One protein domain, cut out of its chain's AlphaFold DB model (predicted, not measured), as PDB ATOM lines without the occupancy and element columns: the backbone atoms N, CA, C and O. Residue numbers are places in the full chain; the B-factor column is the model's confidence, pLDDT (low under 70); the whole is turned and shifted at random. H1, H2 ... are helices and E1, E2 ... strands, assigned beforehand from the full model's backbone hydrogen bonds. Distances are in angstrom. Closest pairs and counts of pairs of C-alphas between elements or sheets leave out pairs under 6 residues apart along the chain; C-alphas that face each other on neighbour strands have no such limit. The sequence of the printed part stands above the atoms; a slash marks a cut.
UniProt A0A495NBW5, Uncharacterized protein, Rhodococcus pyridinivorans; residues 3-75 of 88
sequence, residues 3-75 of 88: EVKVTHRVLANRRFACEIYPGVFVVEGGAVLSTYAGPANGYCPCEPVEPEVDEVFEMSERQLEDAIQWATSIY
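What this domain is: This is residues 3 to 75 of the 88 residues of an uncharacterized protein of Rhodococcus pyridinivorans (UniProt A0A495NBW5). A small five-stranded antiparallel sheet, curled like part of a barrel, has one helix, H1, packed over its E4 and E5 end, while a separate two-stranded ribbon of E1 and E7 sits near E3. E1 runs on into E2 of the curled sheet at 95 degrees, and E7 leads through one residue into H1. The printed part has 73 residues, with seven named strands and then one named helix along it, E1 E2 E3 E4 E5 E6 E7 H1; the larger sheet has the order E5 E4 E3 E2 E6, and the class is mixed, helices and strands. The whole is compact, with a radius of gyration of the C-alphas of 11.5 A, and rounded, spanning 31 by 27 by 19 A.

Where its parts are: E1, residues 3 to 5, begins at C-alpha 3 at (-7.339, 36.573, -39.332). E2 is residues 8 to 10. E3, residues 16 to 21, is the longest strand, 15.6 A from first to last C-alpha. E4, residues 24 to 27, is 9.9 A long, and E5 is residues 32 to 34. E6 is residues 46 to 48, and E7, residues 56 to 59, is 9.6 A long. H1, residues 61 to 74, is 20.2 A long and ends at C-alpha 74 at (-23.678, 34.703, -58.445).

How they stand to each other: E1 and E7 are antiparallel neighbours, with N 4 and O 57 at 3.0 A. The closest C-alphas of E1 and E3 are those of Lys 5 and Cys 18, 6.5 A apart. E2 to E5 form a meander, each strand the antiparallel neighbour of the one before, in three hairpins. N 8 and O 17 of E2 and E3 are 3.0 A apart, within hydrogen-bond range; so are N 18 and O 26 of E3 and E4, at 2.8 A, and N 33 and O 25 of E5 and E4, at 2.9 A. E3 is staggered, pairing with E2 over residues 16 to 17 and with E4 over 17 to 21. Edge strand E6 is antiparallel to E2, with N 9 and O 47 at 2.8 A. H1 is on this strongly twisted sheet, making two layers, a helix on one face of a sheet. Its height over the sheet is 8.5 A, and it lies over E4, only just slantwise at 30.4 degrees on the local plane. The closest C-alphas of H1 and E5 are those of Ala 67 and Val 32, 6.2 A apart. In H1 every O i to N i+4 pair is within hydrogen-bond range. E1 and H1 are apart.

The domain as a whole: The two C-alphas farthest apart are those of Glu 52 and Ser 73, 33.1 A. The printed part has no cut, and the link from E5 to E6, 11 residues, is long. The mean pLDDT of the printed part is 87.5; residues 38 to 42 and residue 75 are under 70.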
ATOM      1  N   GLU A   3      -7.367  37.976 -39.741       93.50
ATOM      2  CA  GLU A   3      -7.339  36.573 -39.332       93.50
ATOM      3  C   GLU A   3      -8.775  36.059 -39.348       93.50
ATOM      4  O   GLU A   3      -9.663  36.650 -38.727       93.50
ATOM      5  N   VAL A   4      -9.020  34.984 -40.091       92.94
ATOM      6  CA  VAL A   4     -10.350  34.382 -40.179       92.94
ATOM      7  C   VAL A   4     -10.326  32.956 -39.682       92.94
ATOM      8  O   VAL A   4      -9.421  32.184 -39.993       92.94
ATOM      9  N   LYS A   5     -11.362  32.609 -38.919       94.50
ATOM     10  CA  LYS A   5     -11.541  31.261 -38.399       94.50
ATOM     11  C   LYS A   5     -11.839  30.287 -39.533       94.50
ATOM     12  O   LYS A   5     -12.682  30.545 -40.401       94.50
ATOM     13  N   VAL A   6     -11.160  29.148 -39.497       96.44
ATOM     14  CA  VAL A   6     -11.459  28.013 -40.359       96.44
ATOM     15  C   VAL A   6     -12.824  27.458 -39.978       96.44
ATOM     16  O   VAL A   6     -13.109  27.178 -38.820       96.44
ATOM     17  N   THR A   7     -13.676  27.285 -40.979       95.94
ATOM     18  CA  THR A   7     -15.005  26.671 -40.802       95.94
ATOM     19  C   THR A   7     -15.129  25.383 -41.600       95.94
ATOM     20  O   THR A   7     -15.940  24.525 -41.265       95.94
ATOM     21  N   HIS A   8     -14.330  25.242 -42.659       96.19
ATOM     22  CA  HIS A   8     -14.425  24.144 -43.602       96.19
ATOM     23  C   HIS A   8     -13.048  23.715 -44.121       96.19
ATOM     24  O   HIS A   8     -12.075  24.474 -44.084       96.19
ATOM     25  N   ARG A   9     -12.985  22.502 -44.673       96.19
ATOM     26  CA  ARG A   9     -11.870  22.001 -45.486       96.19
ATOM     27  C   ARG A   9     -12.334  21.696 -46.901       96.19
ATOM     28  O   ARG A   9     -13.413  21.150 -47.116       96.19
ATOM     29  N   VAL A  10     -11.497  22.025 -47.876       94.56
ATOM     30  CA  VAL A  10     -11.741  21.710 -49.287       94.56
ATOM     31  C   VAL A  10     -11.530  20.214 -49.509       94.56
ATOM     32  O   VAL A  10     -10.457  19.686 -49.225       94.56
ATOM     33  N   LEU A  11     -12.514  19.518 -50.078       92.38
ATOM     34  CA  LEU A  11     -12.452  18.059 -50.233       92.38
ATOM     35  C   LEU A  11     -11.302  17.598 -51.141       92.38
ATOM     36  O   LEU A  11     -10.649  16.595 -50.865       92.38
ATOM     37  N   ALA A  12     -11.033  18.348 -52.212       90.50
ATOM     38  CA  ALA A  12     -10.068  17.956 -53.241       90.50
ATOM     39  C   ALA A  12      -8.602  18.028 -52.787       90.50
ATOM     40  O   ALA A  12      -7.769  17.279 -53.289       90.50
ATOM     41  N   ASN A  13      -8.264  18.950 -51.883       91.62
ATOM     42  CA  ASN A  13      -6.871  19.237 -51.518       91.62
ATOM     43  C   ASN A  13      -6.652  19.492 -50.019       91.62
ATOM     44  O   ASN A  13      -5.540  19.827 -49.624       91.62
ATOM     45  N   ARG A  14      -7.699  19.341 -49.197       93.50
ATOM     46  CA  ARG A  14      -7.703  19.529 -47.738       93.50
ATOM     47  C   ARG A  14      -7.264  20.914 -47.255       93.50
ATOM     48  O   ARG A  14      -7.017  21.071 -46.064       93.50
ATOM     49  N   ARG A  15      -7.209  21.920 -48.138       94.88
ATOM     50  CA  ARG A  15      -6.930  23.305 -47.735       94.88
ATOM     51  C   ARG A  15      -8.025  23.839 -46.828       94.88
ATOM     52  O   ARG A  15      -9.189  23.450 -46.952       94.88
ATOM     53  N   PHE A  16      -7.641  24.760 -45.959       95.81
ATOM     54  CA  PHE A  16      -8.574  25.450 -45.092       95.81
ATOM     55  C   PHE A  16      -9.446  26.431 -45.865       95.81
ATOM     56  O   PHE A  16      -9.023  27.024 -46.860       95.81
ATOM     57  N   ALA A  17     -10.680  26.588 -45.398       95.62
ATOM     58  CA  ALA A  17     -11.625  27.532 -45.951       95.62
ATOM     59  C   ALA A  17     -12.487  28.187 -44.864       95.62
ATOM     60  O   ALA A  17     -12.822  27.591 -43.832       95.62
ATOM     61  N   CYS A  18     -12.874  29.429 -45.131       94.56
ATOM     62  CA  CYS A  18     -13.818  30.205 -44.345       94.56
ATOM     63  C   CYS A  18     -15.111  30.382 -45.149       94.56
ATOM     64  O   CYS A  18     -15.082  30.887 -46.274       94.56
ATOM     65  N   GLU A  19     -16.242  29.942 -44.604       93.00
ATOM     66  CA  GLU A  19     -17.557  30.220 -45.166       93.00
ATOM     67  C   GLU A  19     -17.961  31.646 -44.792       93.00
ATOM     68  O   GLU A  19     -18.207  31.959 -43.630       93.00
ATOM     69  N   ILE A  20     -18.014  32.519 -45.796       88.88
ATOM     70  CA  ILE A  20     -18.358  33.940 -45.620       88.88
ATOM     71  C   ILE A  20     -19.843  34.211 -45.894       88.88
ATOM     72  O   ILE A  20     -20.371  35.269 -45.554       88.88
ATOM     73  N   TYR A  21     -20.516  33.257 -46.535       86.31
ATOM     74  CA  TYR A  21     -21.937  33.276 -46.849       86.31
ATOM     75  C   TYR A  21     -22.404  31.835 -47.115       86.31
ATOM     76  O   TYR A  21     -21.606  31.071 -47.656       86.31
ATOM     77  N   PRO A  22     -23.666  31.451 -46.822       86.62
ATOM     78  CA  PRO A  22     -24.151  30.090 -47.050       86.62
ATOM     79  C   PRO A  22     -23.815  29.525 -48.438       86.62
ATOM     80  O   PRO A  22     -24.360  29.969 -49.456       86.62
ATOM     81  N   GLY A  23     -22.932  28.527 -48.473       87.00
ATOM     82  CA  GLY A  23     -22.465  27.857 -49.684       87.00
ATOM     83  C   GLY A  23     -21.419  28.629 -50.499       87.00
ATOM     84  O   GLY A  23     -21.270  28.333 -51.691       87.00
ATOM     85  N   VAL A  24     -20.733  29.610 -49.902       88.56
ATOM     86  CA  VAL A  24     -19.625  30.386 -50.482       88.56
ATOM     87  C   VAL A  24     -18.428  30.374 -49.534       88.56
ATOM     88  O   VAL A  24     -18.511  30.827 -48.392       88.56
ATOM     89  N   PHE A  25     -17.290  29.910 -50.042       92.06
ATOM     90  CA  PHE A  25     -16.098  29.633 -49.253       92.06
ATOM     91  C   PHE A  25     -14.892  30.373 -49.823       92.06
ATOM     92  O   PHE A  25     -14.606  30.257 -51.017       92.06
ATOM     93  N   VAL A  26     -14.156  31.073 -48.966       92.62
ATOM     94  CA  VAL A  26     -12.828  31.596 -49.296       92.62
ATOM     95  C   VAL A  26     -11.787  30.609 -48.794       92.62
ATOM     96  O   VAL A  26     -11.779  30.256 -47.618       92.62
ATOM     97  N   VAL A  27     -10.935  30.136 -49.694       93.50
ATOM     98  CA  VAL A  27      -9.874  29.165 -49.420       93.50
ATOM     99  C   VAL A  27      -8.602  29.906 -49.031       93.50
ATOM    100  O   VAL A  27      -8.307  30.972 -49.573       93.50
ATOM    101  N   GLU A  28      -7.808  29.304 -48.156       92.81
ATOM    102  CA  GLU A  28      -6.438  29.728 -47.887       92.81
ATOM    103  C   GLU A  28      -5.658  29.958 -49.204       92.81
ATOM    104  O   GLU A  28      -5.614  29.103 -50.102       92.81
ATOM    105  N   GLY A  29      -5.079  31.154 -49.343       86.94
ATOM    106  CA  GLY A  29      -4.455  31.630 -50.585       86.94
ATOM    107  C   GLY A  29      -5.384  32.422 -51.519       86.94
ATOM    108  O   GLY A  29      -4.920  32.929 -52.539       86.94
ATOM    109  N   GLY A  30      -6.667  32.586 -51.174       85.00
ATOM    110  CA  GLY A  30      -7.591  33.549 -51.791       85.00
ATOM    111  C   GLY A  30      -8.477  33.026 -52.921       85.00
ATOM    112  O   GLY A  30      -9.152  33.819 -53.569       85.00
ATOM    113  N   ALA A  31      -8.492  31.718 -53.189       88.88
ATOM    114  CA  ALA A  31      -9.445  31.156 -54.147       88.88
ATOM    115  C   ALA A  31     -10.868  31.167 -53.563       88.88
ATOM    116  O   ALA A  31     -11.044  30.943 -52.368       88.88
ATOM    117  N   VAL A  32     -11.886  31.368 -54.403       88.62
ATOM    118  CA  VAL A  32     -13.293  31.369 -53.973       88.62
ATOM    119  C   VAL A  32     -14.023  30.178 -54.584       88.62
ATOM    120  O   VAL A  32     -13.966  29.952 -55.794       88.62
ATOM    121  N   LEU A  33     -14.704  29.405 -53.739       89.06
ATOM    122  CA  LEU A  33     -15.508  28.247 -54.120       89.06
ATOM    123  C   LEU A  33     -16.978  28.498 -53.781       89.06
ATOM    124  O   LEU A  33     -17.296  29.181 -52.810       89.06
ATOM    125  N   SER A  34     -17.893  27.915 -54.555       86.06
ATOM    126  CA  SER A  34     -19.320  27.992 -54.248       86.06
ATOM    127  C   SER A  34     -20.092  26.763 -54.698       86.06
ATOM    128  O   SER A  34     -19.747  26.113 -55.678       86.06
ATOM    129  N   THR A  35     -21.190  26.498 -53.996       85.31
ATOM    130  CA  THR A  35     -22.238  25.556 -54.411       85.31
ATOM    131  C   THR A  35     -23.084  26.072 -55.584       85.31
ATOM    132  O   THR A  35     -23.722  25.274 -56.270       85.31
ATOM    133  N   TYR A  36     -23.095  27.388 -55.834       78.31
ATOM    134  CA  TYR A  36     -23.918  28.030 -56.869       78.31
ATOM    135  C   TYR A  36     -23.219  28.151 -58.230       78.31
ATOM    136  O   TYR A  36     -23.869  28.507 -59.213       78.31
ATOM    137  N   ALA A  37     -21.910  27.892 -58.302       73.81
ATOM    138  CA  ALA A  37     -21.104  28.126 -59.495       73.81
ATOM    139  C   ALA A  37     -20.038  27.040 -59.703       73.81
ATOM    140  O   ALA A  37     -19.533  26.442 -58.756       73.81
ATOM    141  N   GLY A  38     -19.659  26.826 -60.964       69.44
ATOM    142  CA  GLY A  38     -18.608  25.882 -61.343       69.44
ATOM    143  C   GLY A  38     -19.086  24.430 -61.518       69.44
ATOM    144  O   GLY A  38     -20.287  24.157 -61.513       69.44
ATOM    145  N   PRO A  39     -18.147  23.482 -61.696       59.59
ATOM    146  CA  PRO A  39     -18.434  22.086 -62.046       59.59
ATOM    147  C   PRO A  39     -19.045  21.270 -60.900       59.59
ATOM    148  O   PRO A  39     -19.334  20.089 -61.072       59.59
ATOM    149  N   ALA A  40     -19.244  21.878 -59.728       59.19
ATOM    150  CA  ALA A  40     -19.743  21.201 -58.543       59.19
ATOM    151  C   ALA A  40     -21.180  20.665 -58.705       59.19
ATOM    152  O   ALA A  40     -21.598  19.851 -57.893       59.19
ATOM    153  N   ASN A  41     -21.942  21.066 -59.737       64.50
ATOM    154  CA  ASN A  41     -23.298  20.558 -60.022       64.50
ATOM    155  C   ASN A  41     -24.246  20.576 -58.798       64.50
ATOM    156  O   ASN A  41     -25.124  19.727 -58.667       64.50
ATOM    157  N   GLY A  42     -24.068  21.541 -57.887       68.00
ATOM    158  CA  GLY A  42     -24.832  21.647 -56.638       68.00
ATOM    159  C   GLY A  42     -24.295  20.821 -55.460       68.00
ATOM    160  O   GLY A  42     -24.894  20.852 -54.389       68.00
ATOM    161  N   TYR A  43     -23.178  20.110 -55.622       78.56
ATOM    162  CA  TYR A  43     -22.447  19.462 -54.534       78.56
ATOM    163  C   TYR A  43     -21.593  20.478 -53.760       78.56
ATOM    164  O   TYR A  43     -21.071  21.435 -54.335       78.56
ATOM    165  N   CYS A  44     -21.440  20.279 -52.448       82.62
ATOM    166  CA  CYS A  44     -20.595  21.141 -51.628       82.62
ATOM    167  C   CYS A  44     -19.111  20.795 -51.839       82.62
ATOM    168  O   CYS A  44     -18.716  19.666 -51.554       82.62
ATOM    169  N   PRO A  45     -18.264  21.727 -52.319       87.62
ATOM    170  CA  PRO A  45     -16.844  21.445 -52.551       87.62
ATOM    171  C   PRO A  45     -16.029  21.349 -51.249       87.62
ATOM    172  O   PRO A  45     -14.848  20.987 -51.282       87.62
ATOM    173  N   CYS A  46     -16.653  21.678 -50.119       92.31
ATOM    174  CA  CYS A  46     -16.043  21.731 -48.804       92.31
ATOM    175  C   CYS A  46     -16.855  20.916 -47.787       92.31
ATOM    176  O   CYS A  46     -18.063  20.739 -47.942       92.31
ATOM    177  N   GLU A  47     -16.200  20.462 -46.727       94.06
ATOM    178  CA  GLU A  47     -16.821  19.829 -45.557       94.06
ATOM    179  C   GLU A  47     -16.564  20.680 -44.306       94.06
ATOM    180  O   GLU A  47     -15.503  21.307 -44.229       94.06
ATOM    181  N   PRO A  48     -17.506  20.755 -43.350       94.75
ATOM    182  CA  PRO A  48     -17.295  21.492 -42.111       94.75
ATOM    183  C   PRO A  48     -16.176  20.851 -41.288       94.75
ATOM    184  O   PRO A  48     -16.022  19.628 -41.281       94.75
ATOM    185  N   VAL A  49     -15.394  21.678 -40.598       94.69
ATOM    186  CA  VAL A  49     -14.428  21.191 -39.602       94.69
ATOM    187  C   VAL A  49     -15.123  20.871 -38.279       94.69
ATOM    188  O   VAL A  49     -16.234  21.338 -38.019       94.69
ATOM    189  N   GLU A  50     -14.466  20.067 -37.442       92.00
ATOM    190  CA  GLU A  50     -14.932  19.800 -36.080       92.00
ATOM    191  C   GLU A  50     -14.931  21.100 -35.243       92.00
ATOM    192  O   GLU A  50     -14.069  21.954 -35.457       92.00
ATOM    193  N   PRO A  51     -15.877  21.294 -34.307       81.62
ATOM    194  CA  PRO A  51     -15.974  22.520 -33.504       81.62
ATOM    195  C   PRO A  51     -14.714  22.875 -32.701       81.62
ATOM    196  O   PRO A  51     -14.501  24.044 -32.376       81.62
ATOM    197  N   GLU A  52     -13.905  21.873 -32.364       87.25
ATOM    198  CA  GLU A  52     -12.672  21.983 -31.583       87.25
ATOM    199  C   GLU A  52     -11.486  22.521 -32.405       87.25
ATOM    200  O   GLU A  52     -10.449  22.859 -31.835       87.25
ATOM    201  N   VAL A  53     -11.642  22.619 -33.729       86.44
ATOM    202  CA  VAL A  53     -10.679  23.235 -34.651       86.44
ATOM    203  C   VAL A  53     -10.724  24.753 -34.444       86.44
ATOM    204  O   VAL A  53     -11.731  25.415 -34.717       86.44
ATOM    205  N   ASP A  54      -9.626  25.308 -33.930       89.62
ATOM    206  CA  ASP A  54      -9.449  26.748 -33.683       89.62
ATOM    207  C   ASP A  54      -8.410  27.381 -34.614       89.62
ATOM    208  O   ASP A  54      -7.859  28.450 -34.365       89.62
ATOM    209  N   GLU A  55      -8.143  26.703 -35.723       94.62
ATOM    210  CA  GLU A  55      -7.262  27.172 -36.766       94.62
ATOM    211  C   GLU A  55      -7.805  28.455 -37.404       94.62
ATOM    212  O   GLU A  55      -9.004  28.621 -37.667       94.62
ATOM    213  N   VAL A  56      -6.877  29.358 -37.702       95.25
ATOM    214  CA  VAL A  56      -7.116  30.593 -38.441       95.25
ATOM    215  C   VAL A  56      -6.184  30.648 -39.643       95.25
ATOM    216  O   VAL A  56      -5.125  30.019 -39.653       95.25
ATOM    217  N   PHE A  57      -6.565  31.414 -40.658       94.38
ATOM    218  CA  PHE A  57      -5.653  31.799 -41.731       94.38
ATOM    219  C   PHE A  57      -5.810  33.277 -42.072       94.38
ATOM    220  O   PHE A  57      -6.826  33.909 -41.771       94.38
ATOM    221  N   GLU A  58      -4.779  33.831 -42.703       94.44
ATOM    222  CA  GLU A  58      -4.745  35.232 -43.095       94.44
ATOM    223  C   GLU A  58      -5.471  35.457 -44.421       94.44
ATOM    224  O   GLU A  58      -5.276  34.744 -45.410       94.44
ATOM    225  N   MET A  59      -6.279  36.511 -44.458       92.25
ATOM    226  CA  MET A  59      -6.941  36.995 -45.657       92.25
ATOM    227  C   MET A  59      -6.724  38.500 -45.796       92.25
ATOM    228  O   MET A  59      -6.928  39.285 -44.866       92.25
ATOM    229  N   SER A  60      -6.300  38.932 -46.979       91.44
ATOM    230  CA  SER A  60      -6.210  40.361 -47.281       91.44
ATOM    231  C   SER A  60      -7.599  40.973 -47.465       91.44
ATOM    232  O   SER A  60      -8.551  40.301 -47.856       91.44
ATOM    233  N   GLU A  61      -7.704  42.279 -47.226       90.56
ATOM    234  CA  GLU A  61      -8.938  43.034 -47.460       90.56
ATOM    235  C   GLU A  61      -9.408  42.915 -48.910       90.56
ATOM    236  O   GLU A  61     -10.560  42.580 -49.153       90.56
ATOM    237  N   ARG A  62      -8.482  43.032 -49.866       90.50
ATOM    238  CA  ARG A  62      -8.778  42.851 -51.287       90.50
ATOM    239  C   ARG A  62      -9.351  41.467 -51.611       90.50
ATOM    240  O   ARG A  62     -10.317  41.376 -52.355       90.50
ATOM    241  N   GLN A  63      -8.782  40.391 -51.058       88.25
ATOM    242  CA  GLN A  63      -9.316  39.035 -51.269       88.25
ATOM    243  C   GLN A  63     -10.740  38.895 -50.722       88.25
ATOM    244  O   GLN A  63     -11.571  38.241 -51.347       88.25
ATOM    245  N   LEU A  64     -11.021  39.513 -49.573       87.38
ATOM    246  CA  LEU A  64     -12.358  39.525 -48.991       87.38
ATOM    247  C   LEU A  64     -13.343  40.319 -49.862       87.38
ATOM    248  O   LEU A  64     -14.432  39.827 -50.145       87.38
ATOM    249  N   GLU A  65     -12.961  41.512 -50.318       89.38
ATOM    250  CA  GLU A  65     -13.780  42.348 -51.204       89.38
ATOM    251  C   GLU A  65     -14.095  41.637 -52.527       89.38
ATOM    252  O   GLU A  65     -15.265  41.539 -52.905       89.38
ATOM    253  N   ASP A  66     -13.079  41.066 -53.181       88.00
ATOM    254  CA  ASP A  66     -13.232  40.301 -54.423       88.00
ATOM    255  C   ASP A  66     -14.175  39.099 -54.213       88.00
ATOM    256  O   ASP A  66     -15.055  38.828 -55.040       88.00
ATOM    257  N   ALA A  67     -14.052  38.401 -53.076       85.38
ATOM    258  CA  ALA A  67     -14.913  37.272 -52.734       85.38
ATOM    259  C   ALA A  67     -16.368  37.692 -52.489       85.38
ATOM    260  O   ALA A  67     -17.280  37.034 -52.992       85.38
ATOM    261  N   ILE A  68     -16.602  38.790 -51.766       85.94
ATOM    262  CA  ILE A  68     -17.944  39.339 -51.523       85.94
ATOM    263  C   ILE A  68     -18.580  39.800 -52.838       85.94
ATOM    264  O   ILE A  68     -19.745  39.483 -53.112       85.94
ATOM    265  N   GLN A  69     -17.834  40.519 -53.678       86.88
ATOM    266  CA  GLN A  69     -18.323  40.987 -54.973       86.88
ATOM    267  C   GLN A  69     -18.698  39.809 -55.877       86.88
ATOM    268  O   GLN A  69     -19.765  39.802 -56.494       86.88
ATOM    269  N   TRP A  70     -17.862  38.771 -55.923       84.25
ATOM    270  CA  TRP A  70     -18.180  37.571 -56.684       84.25
ATOM    271  C   TRP A  70     -19.407  36.848 -56.119       84.25
ATOM    272  O   TRP A  70     -20.342  36.571 -56.873       84.25
ATOM    273  N   ALA A  71     -19.451  36.615 -54.804       80.38
ATOM    274  CA  ALA A  71     -20.554  35.944 -54.120       80.38
ATOM    275  C   ALA A  71     -21.897  36.619 -54.415       80.38
ATOM    276  O   ALA A  71     -22.854  35.960 -54.816       80.38
ATOM    277  N   THR A  72     -21.953  37.944 -54.287       81.69
ATOM    278  CA  THR A  72     -23.161  38.738 -54.553       81.69
ATOM    279  C   THR A  72     -23.565  38.740 -56.029       81.69
ATOM    280  O   THR A  72     -24.755  38.817 -56.325       81.69
ATOM    281  N   SER A  73     -22.617  38.587 -56.962       83.06
ATOM    282  CA  SER A  73     -22.913  38.488 -58.399       83.06
ATOM    283  C   SER A  73     -23.541  37.149 -58.813       83.06
ATOM    284  O   SER A  73     -24.349  37.106 -59.745       83.06
ATOM    285  N   ILE A  74     -23.190  36.054 -58.127       76.62
ATOM    286  CA  ILE A  74     -23.678  34.703 -58.445       76.62
ATOM    287  C   ILE A  74     -24.828  34.252 -57.548       76.62
ATOM    288  O   ILE A  74     -25.559  33.324 -57.907       76.62
ATOM    289  N   TYR A  75     -24.988  34.877 -56.380       69.31
ATOM    290  CA  TYR A  75     -26.020  34.507 -55.433       69.31
ATOM    291  C   TYR A  75     -27.396  34.762 -56.044       69.31
ATOM    292  O   TYR A  75     -27.836  35.893 -56.243       69.31
TER     293      TYR A  75